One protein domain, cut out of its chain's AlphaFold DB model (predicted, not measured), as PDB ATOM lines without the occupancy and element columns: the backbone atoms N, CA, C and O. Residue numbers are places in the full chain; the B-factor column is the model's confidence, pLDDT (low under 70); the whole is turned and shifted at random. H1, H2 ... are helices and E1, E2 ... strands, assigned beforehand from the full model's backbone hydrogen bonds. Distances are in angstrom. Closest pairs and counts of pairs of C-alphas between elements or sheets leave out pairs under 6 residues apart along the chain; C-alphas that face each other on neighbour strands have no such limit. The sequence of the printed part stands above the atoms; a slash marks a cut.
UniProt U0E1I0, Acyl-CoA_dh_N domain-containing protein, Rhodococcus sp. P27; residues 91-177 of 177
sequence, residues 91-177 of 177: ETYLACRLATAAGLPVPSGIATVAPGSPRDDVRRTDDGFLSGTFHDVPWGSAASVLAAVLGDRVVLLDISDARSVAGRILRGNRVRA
ATOM      1  N   GLU A  91     -22.718 -27.939  20.709       97.19
ATOM      2  CA  GLU A  91     -21.832 -27.080  19.936       97.19
ATOM      3  C   GLU A  91     -22.608 -25.984  19.204       97.19
ATOM      4  O   GLU A  91     -22.273 -24.806  19.341       97.19
ATOM      5  N   THR A  92     -23.680 -26.361  18.498       97.94
ATOM      6  CA  THR A  92     -24.524 -25.414  17.759       97.94
ATOM      7  C   THR A  92     -25.198 -24.448  18.724       97.94
ATOM      8  O   THR A  92     -25.116 -23.234  18.538       97.94
ATOM      9  N   TYR A  93     -25.789 -24.957  19.809       97.75
ATOM     10  CA  TYR A  93     -26.418 -24.121  20.827       97.75
ATOM     11  C   TYR A  93     -25.434 -23.115  21.441       97.75
ATOM     12  O   TYR A  93     -25.746 -21.927  21.554       97.75
ATOM     13  N   LEU A  94     -24.228 -23.558  21.811       96.88
ATOM     14  CA  LEU A  94     -23.196 -22.695  22.389       96.88
ATOM     15  C   LEU A  94     -22.703 -21.644  21.394       96.88
ATOM     16  O   LEU A  94     -22.580 -20.476  21.765       96.88
ATOM     17  N   ALA A  95     -22.471 -22.023  20.138       96.94
ATOM     18  CA  ALA A  95     -22.065 -21.092  19.092       96.94
ATOM     19  C   ALA A  95     -23.125 -20.003  18.864       96.94
ATOM     20  O   ALA A  95     -22.807 -18.811  18.882       96.94
ATOM     21  N   CYS A  96     -24.396 -20.390  18.747       97.00
ATOM     22  CA  CYS A  96     -25.518 -19.467  18.589       97.00
ATOM     23  C   CYS A  96     -25.719 -18.569  19.819       97.00
ATOM     24  O   CYS A  96     -26.010 -17.376  19.689       97.00
ATOM     25  N   ARG A  97     -25.510 -19.102  21.029       95.75
ATOM     26  CA  ARG A  97     -25.550 -18.311  22.267       95.75
ATOM     27  C   ARG A  97     -24.432 -17.293  22.368       95.75
ATOM     28  O   ARG A  97     -24.706 -16.163  22.764       95.75
ATOM     29  N   LEU A  98     -23.206 -17.668  22.013       95.25
ATOM     30  CA  LEU A  98     -22.073 -16.743  21.981       95.25
ATOM     31  C   LEU A  98     -22.297 -15.638  20.947       95.25
ATOM     32  O   LEU A  98     -22.082 -14.471  21.263       95.25
ATOM     33  N   ALA A  99     -22.792 -15.990  19.756       94.88
ATOM     34  CA  ALA A  99     -23.165 -15.020  18.730       94.88
ATOM     35  C   ALA A  99     -24.201 -14.018  19.260       94.88
ATOM     36  O   ALA A  99     -23.969 -12.811  19.225       94.88
ATOM     37  N   THR A 100     -25.290 -14.522  19.847       94.94
ATOM     38  CA  THR A 100     -26.363 -13.696  20.419       94.94
ATOM     39  C   THR A 100     -25.838 -12.769  21.516       94.94
ATOM     40  O   THR A 100     -26.136 -11.577  21.515       94.94
ATOM     41  N   ALA A 101     -25.020 -13.291  22.437       93.12
ATOM     42  CA  ALA A 101     -24.432 -12.505  23.521       93.12
ATOM     43  C   ALA A 101     -23.486 -11.404  23.009       93.12
ATOM     44  O   ALA A 101     -23.372 -10.353  23.636       93.12
ATOM     45  N   ALA A 102     -22.839 -11.627  21.863       93.69
ATOM     46  CA  ALA A 102     -21.980 -10.657  21.191       93.69
ATOM     47  C   ALA A 102     -22.737  -9.705  20.243       93.69
ATOM     48  O   ALA A 102     -22.107  -8.870  19.595       93.69
ATOM     49  N   GLY A 103     -24.068  -9.818  20.136       93.88
ATOM     50  CA  GLY A 103     -24.874  -9.026  19.202       93.88
ATOM     51  C   GLY A 103     -24.659  -9.390  17.727       93.88
ATOM     52  O   GLY A 103     -24.943  -8.578  16.848       93.88
ATOM     53  N   LEU A 104     -24.136 -10.586  17.452       93.38
ATOM     54  CA  LEU A 104     -23.931 -11.120  16.108       93.38
ATOM     55  C   LEU A 104     -25.162 -11.924  15.649       93.38
ATOM     56  O   LEU A 104     -25.904 -12.443  16.488       93.38
ATOM     57  N   PRO A 105     -25.378 -12.070  14.328       91.56
ATOM     58  CA  PRO A 105     -26.441 -12.919  13.804       91.56
ATOM     59  C   PRO A 105     -26.296 -14.369  14.276       91.56
ATOM     60  O   PRO A 105     -25.187 -14.904  14.308       91.56
ATOM     61  N   VAL A 106     -27.416 -15.015  14.600       93.81
ATOM     62  CA  VAL A 106     -27.444 -16.448  14.914       93.81
ATOM     63  C   VAL A 106     -27.038 -17.245  13.663       93.81
ATOM     64  O   VAL A 106     -27.670 -17.079  12.615       93.81
ATOM     65  N   PRO A 107     -25.990 -18.089  13.734       91.50
ATOM     66  CA  PRO A 107     -25.594 -18.950  12.627       91.50
ATOM     67  C   PRO A 107     -26.719 -19.887  12.178       91.50
ATOM     68  O   PRO A 107     -27.425 -20.468  12.999       91.50
ATOM     69  N   SER A 108     -26.846 -20.082  10.867       87.69
ATOM     70  CA  SER A 108     -27.726 -21.099  10.288       87.69
ATOM     71  C   SER A 108     -26.986 -22.421  10.085       87.69
ATOM     72  O   SER A 108     -25.831 -22.419   9.657       87.69
ATOM     73  N   GLY A 109     -27.678 -23.546  10.266       91.62
ATOM     74  CA  GLY A 109     -27.109 -24.875  10.037       91.62
ATOM     75  C   GLY A 109     -26.250 -25.354  11.207       91.62
ATOM     76  O   GLY A 109     -26.545 -25.049  12.361       91.62
ATOM     77  N   ILE A 110     -25.221 -26.150  10.915       96.06
ATOM     78  CA  ILE A 110     -24.339 -26.703  11.946       96.06
ATOM     79  C   ILE A 110     -23.272 -25.673  12.286       96.06
ATOM     80  O   ILE A 110     -22.427 -25.334  11.452       96.06
ATOM     81  N   ALA A 111     -23.291 -25.235  13.538       96.19
ATOM     82  CA  ALA A 111     -22.266 -24.378  14.094       96.19
ATOM     83  C   ALA A 111     -21.477 -25.124  15.171       96.19
ATOM     84  O   ALA A 111     -21.982 -26.019  15.846       96.19
ATOM     85  N   THR A 112     -20.220 -24.740  15.331       96.56
ATOM     86  CA  THR A 112     -19.366 -25.232  16.404       96.56
ATOM     87  C   THR A 112     -18.672 -24.088  17.122       96.56
ATOM     88  O   THR A 112     -18.774 -22.926  16.723       96.56
ATOM     89  N   VAL A 113     -18.002 -24.400  18.223       94.50
ATOM     90  CA  VAL A 113     -17.409 -23.426  19.130       94.50
ATOM     91  C   VAL A 113     -15.936 -23.734  19.380       94.50
ATOM     92  O   VAL A 113     -15.552 -24.881  19.598       94.50
ATOM     93  N   ALA A 114     -15.114 -22.684  19.395       93.31
ATOM     94  CA  ALA A 114     -13.747 -22.706  19.903       93.31
ATOM     95  C   ALA A 114     -13.654 -21.695  21.056       93.31
ATOM     96  O   ALA A 114     -13.508 -20.495  20.812       93.31
ATOM     97  N   PRO A 115     -13.745 -22.138  22.323       83.88
ATOM     98  CA  PRO A 115     -13.693 -21.237  23.476       83.88
ATOM     99  C   PRO A 115     -12.287 -20.664  23.744       83.88
ATOM    100  O   PRO A 115     -12.127 -19.862  24.660       83.88
ATOM    101  N   GLY A 116     -11.286 -21.067  22.954       82.62
ATOM    102  CA  GLY A 116      -9.884 -20.689  23.092       82.62
ATOM    103  C   GLY A 116      -9.056 -21.796  23.743       82.62
ATOM    104  O   GLY A 116      -9.364 -22.278  24.834       82.62
ATOM    105  N   SER A 117      -7.983 -22.197  23.068       86.44
ATOM    106  CA  SER A 117      -6.985 -23.152  23.547       86.44
ATOM    107  C   SER A 117      -5.593 -22.519  23.506       86.44
ATOM    108  O   SER A 117      -5.276 -21.820  22.546       86.44
ATOM    109  N   PRO A 118      -4.696 -22.809  24.468       86.31
ATOM    110  CA  PRO A 118      -3.295 -22.382  24.388       86.31
ATOM    111  C   PRO A 118      -2.549 -22.907  23.152       86.31
ATOM    112  O   PRO A 118      -1.449 -22.446  22.862       86.31
ATOM    113  N   ARG A 119      -3.109 -23.907  22.459       88.06
ATOM    114  CA  ARG A 119      -2.560 -24.450  21.211       88.06
ATOM    115  C   ARG A 119      -3.033 -23.692  19.977       88.06
ATOM    116  O   ARG A 119      -2.447 -23.881  18.916       88.06
ATOM    117  N   ASP A 120      -4.097 -22.902  20.086       88.94
ATOM    118  CA  ASP A 120      -4.630 -22.160  18.952       88.94
ATOM    119  C   ASP A 120      -3.616 -21.111  18.499       88.94
ATOM    120  O   ASP A 120      -3.113 -20.317  19.293       88.94
ATOM    121  N   ASP A 121      -3.321 -21.114  17.204       88.62
ATOM    122  CA  ASP A 121      -2.432 -20.150  16.563       88.62
ATOM    123  C   ASP A 121      -3.251 -19.408  15.522       88.62
ATOM    124  O   ASP A 121      -3.374 -19.855  14.381       88.62
ATOM    125  N   VAL A 122      -3.913 -18.333  15.947       86.75
ATOM    126  CA  VAL A 122      -4.824 -17.548  15.114       86.75
ATOM    127  C   VAL A 122      -4.396 -16.098  15.146       86.75
ATOM    128  O   VAL A 122      -4.311 -15.470  16.199       86.75
ATOM    129  N   ARG A 123      -4.149 -15.552  13.959       84.12
ATOM    130  CA  ARG A 123      -3.704 -14.177  13.767       84.12
ATOM    131  C   ARG A 123      -4.608 -13.452  12.790       84.12
ATOM    132  O   ARG A 123      -5.087 -14.025  11.809       84.12
ATOM    133  N   ARG A 124      -4.786 -12.159  13.039       80.31
ATOM    134  CA  ARG A 124      -5.387 -11.252  12.067       80.31
ATOM    135  C   ARG A 124      -4.351 -10.876  11.016       80.31
ATOM    136  O   ARG A 124      -3.212 -10.568  11.352       80.31
ATOM    137  N   THR A 125      -4.734 -10.950   9.755       80.44
ATOM    138  CA  THR A 125      -3.933 -10.520   8.610       80.44
ATOM    139  C   THR A 125      -4.210  -9.048   8.292       80.44
ATOM    140  O   THR A 125      -5.246  -8.504   8.681       80.44
ATOM    141  N   ASP A 126      -3.286  -8.391   7.588       78.88
ATOM    142  CA  ASP A 126      -3.349  -6.945   7.298       78.88
ATOM    143  C   ASP A 126      -4.579  -6.540   6.467       78.88
ATOM    144  O   ASP A 126      -5.063  -5.414   6.548       78.88
ATOM    145  N   ASP A 127      -5.125  -7.478   5.697       76.38
ATOM    146  CA  ASP A 127      -6.357  -7.338   4.919       76.38
ATOM    147  C   ASP A 127      -7.638  -7.580   5.746       76.38
ATOM    148  O   ASP A 127      -8.740  -7.621   5.198       76.38
ATOM    149  N   GLY A 128      -7.511  -7.705   7.071       70.19
ATOM    150  CA  GLY A 128      -8.623  -7.776   8.016       70.19
ATOM    151  C   GLY A 128      -9.217  -9.170   8.210       70.19
ATOM    152  O   GLY A 128     -10.236  -9.286   8.892       70.19
ATOM    153  N   PHE A 129      -8.598 -10.208   7.649       74.31
ATOM    154  CA  PHE A 129      -9.043 -11.591   7.788       74.31
ATOM    155  C   PHE A 129      -8.375 -12.301   8.976       74.31
ATOM    156  O   PHE A 129      -7.374 -11.831   9.513       74.31
ATOM    157  N   LEU A 130      -8.917 -13.443   9.401       79.81
ATOM    158  CA  LEU A 130      -8.263 -14.347  10.352       79.81
ATOM    159  C   LEU A 130      -7.615 -15.527   9.615       79.81
ATOM    160  O   LEU A 130      -8.212 -16.122   8.718       79.81
ATOM    161  N   SER A 131      -6.381 -15.859   9.990       80.12
ATOM    162  CA  SER A 131      -5.630 -17.007   9.480       80.12
ATOM    163  C   SER A 131      -4.980 -17.736  10.642       80.12
ATOM    164  O   SER A 131      -4.411 -17.103  11.532       80.12
ATOM    165  N   GLY A 132      -5.067 -19.062  10.648       84.25
ATOM    166  CA  GLY A 132      -4.559 -19.822  11.772       84.25
ATOM    167  C   GLY A 132      -5.038 -21.256  11.847       84.25
ATOM    168  O   GLY A 132      -5.550 -21.813  10.875       84.25
ATOM    169  N   THR A 133      -4.838 -21.838  13.022       87.31
ATOM    170  CA  THR A 133      -5.301 -23.170  13.392       87.31
ATOM    171  C   THR A 133      -6.011 -23.123  14.737       87.31
ATOM    172  O   THR A 133      -5.414 -22.716  15.732       87.31
ATOM    173  N   PHE A 134      -7.254 -23.601  14.755       89.00
ATOM    174  CA  PHE A 134      -7.957 -23.974  15.982       89.00
ATOM    175  C   PHE A 134      -7.796 -25.469  16.234       89.00
ATOM    176  O   PHE A 134      -7.865 -26.255  15.285       89.00
ATOM    177  N   HIS A 135      -7.607 -25.846  17.493       88.31
ATOM    178  CA  HIS A 135      -7.470 -27.228  17.939       88.31
ATOM    179  C   HIS A 135      -8.706 -27.688  18.711       88.31
ATOM    180  O   HIS A 135      -9.406 -26.894  19.328       88.31
ATOM    181  N   ASP A 136      -8.940 -29.002  18.716       87.94
ATOM    182  CA  ASP A 136     -10.052 -29.643  19.431       87.94
ATOM    183  C   ASP A 136     -11.439 -29.110  19.071       87.94
ATOM    184  O   ASP A 136     -12.334 -29.166  19.903       87.94
ATOM    185  N   VAL A 137     -11.640 -28.651  17.832       91.19
ATOM    186  CA  VAL A 137     -12.947 -28.157  17.384       91.19
ATOM    187  C   VAL A 137     -13.915 -29.335  17.197       91.19
ATOM    188  O   VAL A 137     -13.775 -30.084  16.219       91.19
ATOM    189  N   PRO A 138     -14.888 -29.538  18.107       91.19
ATOM    190  CA  PRO A 138     -15.845 -30.627  17.980       91.19
ATOM    191  C   PRO A 138     -16.678 -30.428  16.717       91.19
ATOM    192  O   PRO A 138     -16.995 -29.299  16.346       91.19
ATOM    193  N   TRP A 139     -16.996 -31.513  16.014       93.00
ATOM    194  CA  TRP A 139     -17.795 -31.458  14.783       93.00
ATOM    195  C   TRP A 139     -17.260 -30.524  13.680       93.00
ATOM    196  O   TRP A 139     -17.979 -30.230  12.730       93.00
ATOM    197  N   GLY A 140     -15.991 -30.094  13.742       90.62
ATOM    198  CA  GLY A 140     -15.432 -29.124  12.793       90.62
ATOM    199  C   GLY A 140     -15.456 -29.581  11.331       90.62
ATOM    200  O   GLY A 140     -15.477 -28.749  10.439       90.62
ATOM    201  N   SER A 141     -15.493 -30.892  11.065       88.50
ATOM    202  CA  SER A 141     -15.641 -31.437   9.707       88.50
ATOM    203  C   SER A 141     -17.072 -31.391   9.160       88.50
ATOM    204  O   SER A 141     -17.255 -31.608   7.968       88.50
ATOM    205  N   ALA A 142     -18.075 -31.177  10.016       92.25
ATOM    206  CA  ALA A 142     -19.491 -31.093   9.647       92.25
ATOM    207  C   ALA A 142     -20.060 -29.670   9.794       92.25
ATOM    208  O   ALA A 142     -21.081 -29.356   9.189       92.25
ATOM    209  N   ALA A 143     -19.424 -28.823  10.606       93.75
ATOM    210  CA  ALA A 143     -19.825 -27.441  10.813       93.75
ATOM    211  C   ALA A 143     -19.433 -26.544   9.633       93.75
ATOM    212  O   ALA A 143     -18.334 -26.653   9.097       93.75
ATOM    213  N   SER A 144     -20.319 -25.612   9.280       92.69
ATOM    214  CA  SER A 144     -20.033 -24.527   8.332       92.69
ATOM    215  C   SER A 144     -19.638 -23.232   9.039       92.69
ATOM    216  O   SER A 144     -18.987 -22.379   8.440       92.69
ATOM    217  N   VAL A 145     -19.988 -23.083  10.323       94.00
ATOM    218  CA  VAL A 145     -19.676 -21.890  11.119       94.00
ATOM    219  C   VAL A 145     -18.944 -22.260  12.405       94.00
ATOM    220  O   VAL A 145     -19.352 -23.168  13.125       94.00
ATOM    221  N   LEU A 146     -17.889 -21.515  12.728       94.31
ATOM    222  CA  LEU A 146     -17.190 -21.572  14.008       94.31
ATOM    223  C   LEU A 146     -17.378 -20.254  14.769       94.31
ATOM    224  O   LEU A 146     -16.949 -19.202  14.302       94.31
ATOM    225  N   ALA A 147     -17.960 -20.320  15.963       94.94
ATOM    226  CA  ALA A 147     -17.914 -19.234  16.934       94.94
ATOM    227  C   ALA A 147     -16.639 -19.361  17.775       94.94
ATOM    228  O   ALA A 147     -16.512 -20.285  18.580       94.94
ATOM    229  N   ALA A 148     -15.688 -18.449  17.594       93.19
ATOM    230  CA  ALA A 148     -14.427 -18.465  18.329       93.19
ATOM    231  C   ALA A 148     -14.351 -17.319  19.340       93.19
ATOM    232  O   ALA A 148     -14.729 -16.187  19.031       93.19
ATOM    233  N   VAL A 149     -13.822 -17.602  20.529       91.50
ATOM    234  CA  VAL A 149     -13.480 -16.579  21.523       91.50
ATOM    235  C   VAL A 149     -12.003 -16.227  21.363       91.50
ATOM    236  O   VAL A 149     -11.129 -17.060  21.591       91.50
ATOM    237  N   LEU A 150     -11.719 -14.991  20.953       87.62
ATOM    238  CA  LEU A 150     -10.369 -14.463  20.756       87.62
ATOM    239  C   LEU A 150     -10.174 -13.250  21.668       87.62
ATOM    240  O   LEU A 150     -10.639 -12.148  21.370       87.62
ATOM    241  N   GLY A 151      -9.496 -13.460  22.797       85.88
ATOM    242  CA  GLY A 151      -9.368 -12.438  23.836       85.88
ATOM    243  C   GLY A 151     -10.729 -12.103  24.448       85.88
ATOM    244  O   GLY A 151     -11.379 -12.968  25.025       85.88
ATOM    245  N   ASP A 152     -11.158 -10.850  24.313       86.00
ATOM    246  CA  ASP A 152     -12.436 -10.330  24.810       86.00
ATOM    247  C   ASP A 152     -13.551 -10.315  23.747       86.00
ATOM    248  O   ASP A 152     -14.613  -9.731  23.967       86.00
ATOM    249  N   ARG A 153     -13.324 -10.939  22.582       87.88
ATOM    250  CA  ARG A 153     -14.244 -10.896  21.437       87.88
ATOM    251  C   ARG A 153     -14.730 -12.276  21.041       87.88
ATOM    252  O   ARG A 153     -13.973 -13.242  21.051       87.88
ATOM    253  N   VAL A 154     -15.980 -12.322  20.594       91.44
ATOM    254  CA  VAL A 154     -16.524 -13.440  19.823       91.44
ATOM    255  C   VAL A 154     -16.424 -13.083  18.345       91.44
ATOM    256  O   VAL A 154     -16.814 -11.986  17.947       91.44
ATOM    257  N   VAL A 155     -15.914 -14.008  17.538       90.94
ATOM    258  CA  VAL A 155     -15.910 -13.912  16.074       90.94
ATOM    259  C   VAL A 155     -16.659 -15.096  15.478       90.94
ATOM    260  O   VAL A 155     -16.581 -16.208  16.002       90.94
ATOM    261  N   LEU A 156     -17.376 -14.861  14.380       90.50
ATOM    262  CA  LEU A 156     -17.982 -15.920  13.577       90.50
ATOM    263  C   LEU A 156     -17.133 -16.149  12.336       90.50
ATOM    264  O   LEU A 156     -16.834 -15.214  11.595       90.50
ATOM    265  N   LEU A 157     -16.743 -17.399  12.128       88.69
ATOM    266  CA  LEU A 157     -15.913 -17.818  11.014       88.69
ATOM    267  C   LEU A 157     -16.716 -18.735  10.104       88.69
ATOM    268  O   LEU A 157     -17.190 -19.769  10.567       88.69
ATOM    269  N   ASP A 158     -16.835 -18.379   8.827       87.75
ATOM    270  CA  ASP A 158     -17.213 -19.350   7.800       87.75
ATOM    271  C   ASP A 158     -16.040 -20.315   7.610       87.75
ATOM    272  O   ASP A 158     -14.932 -19.925   7.234       87.75
ATOM    273  N   ILE A 159     -16.274 -21.576   7.949       85.12
ATOM    274  CA  ILE A 159     -15.281 -22.646   7.891       85.12
ATOM    275  C   ILE A 159     -15.622 -23.672   6.809       85.12
ATOM    276  O   ILE A 159     -14.997 -24.727   6.766       85.12
ATOM    277  N   SER A 160     -16.546 -23.350   5.899       75.56
ATOM    278  CA  SER A 160     -16.933 -24.230   4.786       75.56
ATOM    279  C   SER A 160     -15.743 -24.570   3.878       75.56
ATOM    280  O   SER A 160     -15.637 -25.690   3.384       75.56
ATOM    281  N   ASP A 161     -14.805 -23.629   3.723       64.69
ATOM    282  CA  ASP A 161     -13.553 -23.813   2.974       64.69
ATOM    283  C   ASP A 161     -12.356 -24.198   3.867       64.69
ATOM    284  O   ASP A 161     -11.218 -24.314   3.390       64.69
ATOM    285  N   ALA A 162     -12.567 -24.365   5.177       67.56
ATOM    286  CA  ALA A 162     -11.492 -24.714   6.090       67.56
ATOM    287  C   ALA A 162     -11.095 -26.183   5.911       67.56
ATOM    288  O   ALA A 162     -11.925 -27.089   5.883       67.56
ATOM    289  N   ARG A 163      -9.788 -26.450   5.828       62.03
ATOM    290  CA  ARG A 163      -9.307 -27.836   5.767       62.03
ATOM    291  C   ARG A 163      -9.247 -28.424   7.168       62.03
ATOM    292  O   ARG A 163      -8.476 -27.935   7.996       62.03
ATOM    293  N   SER A 164      -9.998 -29.504   7.380       59.12
ATOM    294  CA  SER A 164      -9.825 -30.399   8.523       59.12
ATOM    295  C   SER A 164      -8.637 -31.329   8.268       59.12
ATOM    296  O   SER A 164      -8.591 -32.014   7.245       59.12
ATOM    297  N   VAL A 165      -7.651 -31.343   9.165       52.22
ATOM    298  CA  VAL A 165      -6.540 -32.311   9.126       52.22
ATOM    299  C   VAL A 165      -6.655 -33.233  10.334       52.22
ATOM    300  O   VAL A 165      -6.922 -32.757  11.438       52.22
ATOM    301  N   ALA A 166      -6.493 -34.540  10.084       42.69
ATOM    302  CA  ALA A 166      -6.656 -35.665  11.008       42.69
ATOM    303  C   ALA A 166      -6.479 -35.286  12.491       42.69
ATOM    304  O   ALA A 166      -5.360 -35.173  12.987       42.69
ATOM    305  N   GLY A 167      -7.611 -35.105  13.185       38.16
ATOM    306  CA  GLY A 167      -7.651 -34.900  14.632       38.16
ATOM    307  C   GLY A 167      -7.846 -33.462  15.125       38.16
ATOM    308  O   GLY A 167      -7.213 -33.100  16.111       38.16
ATOM    309  N   ARG A 168      -8.794 -32.701  14.550       44.91
ATOM    310  CA  ARG A 168      -9.366 -31.453  15.121       44.91
ATOM    311  C   ARG A 168      -8.641 -30.138  14.793       44.91
ATOM    312  O   ARG A 168      -8.711 -29.202  15.582       44.91
ATOM    313  N   ILE A 169      -7.969 -30.054  13.646       40.88
ATOM    314  CA  ILE A 169      -7.334 -28.817  13.161       40.88
ATOM    315  C   ILE A 169      -8.210 -28.188  12.081       40.88
ATOM    316  O   ILE A 169      -8.362 -28.789  11.022       40.88
ATOM    317  N   LEU A 170      -8.728 -26.976  12.312       43.81
ATOM    318  CA  LEU A 170      -9.327 -26.151  11.255       43.81
ATOM    319  C   LEU A 170      -8.312 -25.127  10.750       43.81
ATOM    320  O   LEU A 170      -7.930 -24.218  11.486       43.81
ATOM    321  N   ARG A 171      -7.897 -25.254   9.484       41.47
ATOM    322  CA  ARG A 171      -7.150 -24.208   8.768       41.47
ATOM    323  C   ARG A 171      -8.104 -23.366   7.939       41.47
ATOM    324  O   ARG A 171      -8.546 -23.816   6.886       41.47
ATOM    325  N   GLY A 172      -8.403 -22.162   8.411       41.44
ATOM    326  CA  GLY A 172      -9.276 -21.229   7.706       41.44
ATOM    327  C   GLY A 172      -8.609 -20.614   6.474       41.44
ATOM    328  O   GLY A 172      -7.470 -20.142   6.541       41.44
ATOM    329  N   ASN A 173      -9.356 -20.564   5.372       41.94
ATOM    330  CA  ASN A 173      -9.210 -19.499   4.392       41.94
ATOM    331  C   ASN A 173     -10.048 -18.307   4.870       41.94
ATOM    332  O   ASN A 173     -11.228 -18.445   5.150       41.94
ATOM    333  N   ARG A 174      -9.390 -17.150   4.972       43.41
ATOM    334  CA  ARG A 174      -9.935 -15.785   4.929       43.41
ATOM    335  C   ARG A 174     -11.400 -15.616   5.399       43.41
ATOM    336  O   ARG A 174     -12.286 -15.509   4.559       43.41
ATOM    337  N   VAL A 175     -11.637 -15.376   6.698       43.62
ATOM    338  CA  VAL A 175     -12.907 -14.755   7.169       43.62
ATOM    339  C   VAL A 175     -12.681 -13.347   7.724       43.62
ATOM    340  O   VAL A 175     -11.750 -13.135   8.500       43.62
ATOM    341  N   ARG A 176     -13.483 -12.381   7.254       30.67
ATOM    342  CA  ARG A 176     -13.405 -10.958   7.618       30.67
ATOM    343  C   ARG A 176     -13.836 -10.781   9.079       30.67
ATOM    344  O   ARG A 176     -14.933 -11.203   9.428       30.67
ATOM    345  N   ALA A 177     -12.961 -10.188   9.893       39.00
ATOM    346  CA  ALA A 177     -13.241  -9.831  11.287       39.00
ATOM    347  C   ALA A 177     -14.191  -8.631  11.409       39.00
ATOM    348  O   ALA A 177     -14.139  -7.746  10.517       39.00
TER     349      ALA A 177
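AT A GLANCE: This is residues 91 to 177 of the 177 residues of the protein "Acyl-CoA_dh_N domain-containing protein" of Rhodococcus sp. P27 (UniProt U0E1I0). Helix H1 crosses one face of a small three-stranded sheet, E1 E4 E5, and a second sheet of four strands, E2 E3 E7 E6, lies on the other side of that sheet from H1, so the body is built in three levels with the small sheet in the middle. The two sheets are only loosely set together, and the end of the chain, residues 172 to 177, folds back past E3. The printed part has 87 residues with one named helix and seven named strands, in the order H1 E1 E2 E3 E4 E5 E6 E7; the class is mixed, with 43 residues, under half, in named elements. The smaller sheet is mixed and the larger is antiparallel throughout. The whole is compact, with a radius of gyration of the C-alphas of 11.6 A, and rounded, spanning 28 by 27 by 23 A.

IN THESE COORDINATES: H1, residues 91 to 101, begins at C-alpha 91 (-21.832, -27.080, 19.936) and is 15.2 A long. E1 is residues 111 to 114, E2 residues 121 to 124, and E3 residues 129 to 134, 14.9 A long. E4, residues 145 to 150, begins at C-alpha 145 (-19.676, -21.890, 11.119) and measures 15.3 A; E5, residues 153 to 158, measures 16.3 A. E6 is residues 163 to 165, and E7, residues 169 to 171, ends at C-alpha 171 (-7.150, -24.208, 8.768).

HOW THE PARTS SIT: H1 and the sheet E1 E4 E5 make two layers, a helix on one face of a sheet, at a height over the sheet of 7.7 A. H1 runs across the strands, at 70 degrees to E1 on the local plane; its closest C-alphas to E1 are those of Thr 92 and Ala 111, 4.4 A apart. Every O i to N i+4 pair in H1 is within hydrogen-bond range. Inner strand E4 is parallel to E1, with N 112 and O 145 2.8 A apart, and forms an antiparallel hairpin with E5, with N 148 and O 155 2.9 A apart. In the other sheet, E2 and E3 form a hairpin, with N 123 and O 131 2.9 A apart. E3 and E7 are antiparallel, with N 170 and O 134 3.2 A apart. E6 and E7 form a hairpin, with N 163 and O 171 3.1 A apart. Pairing on E3 is staggered: residues 130 to 133 pair with E2 and 133 to 134 with E7. Residues 129 to 130 of E3 also pair, antiparallel, with residues 175 to 176. H1 is not on this sheet. The closest C-alphas of E1 and E3 are those of Ala 114 and Phe 134, 7.1 A apart; E3 and E5 are only just apart, at 8.4 A.

THE WHOLE: The two C-alphas farthest apart are those of Gly 103 and Ala 166, at 33.3 A. The printed part has no cut and no long link; E3 to E4, with 10 residues between them, is a short link. The mean pLDDT of the printed part is 81.2, and residues 161 to 177, which hold E6 and E7, are under 70; the mean pLDDT of E7 is 42.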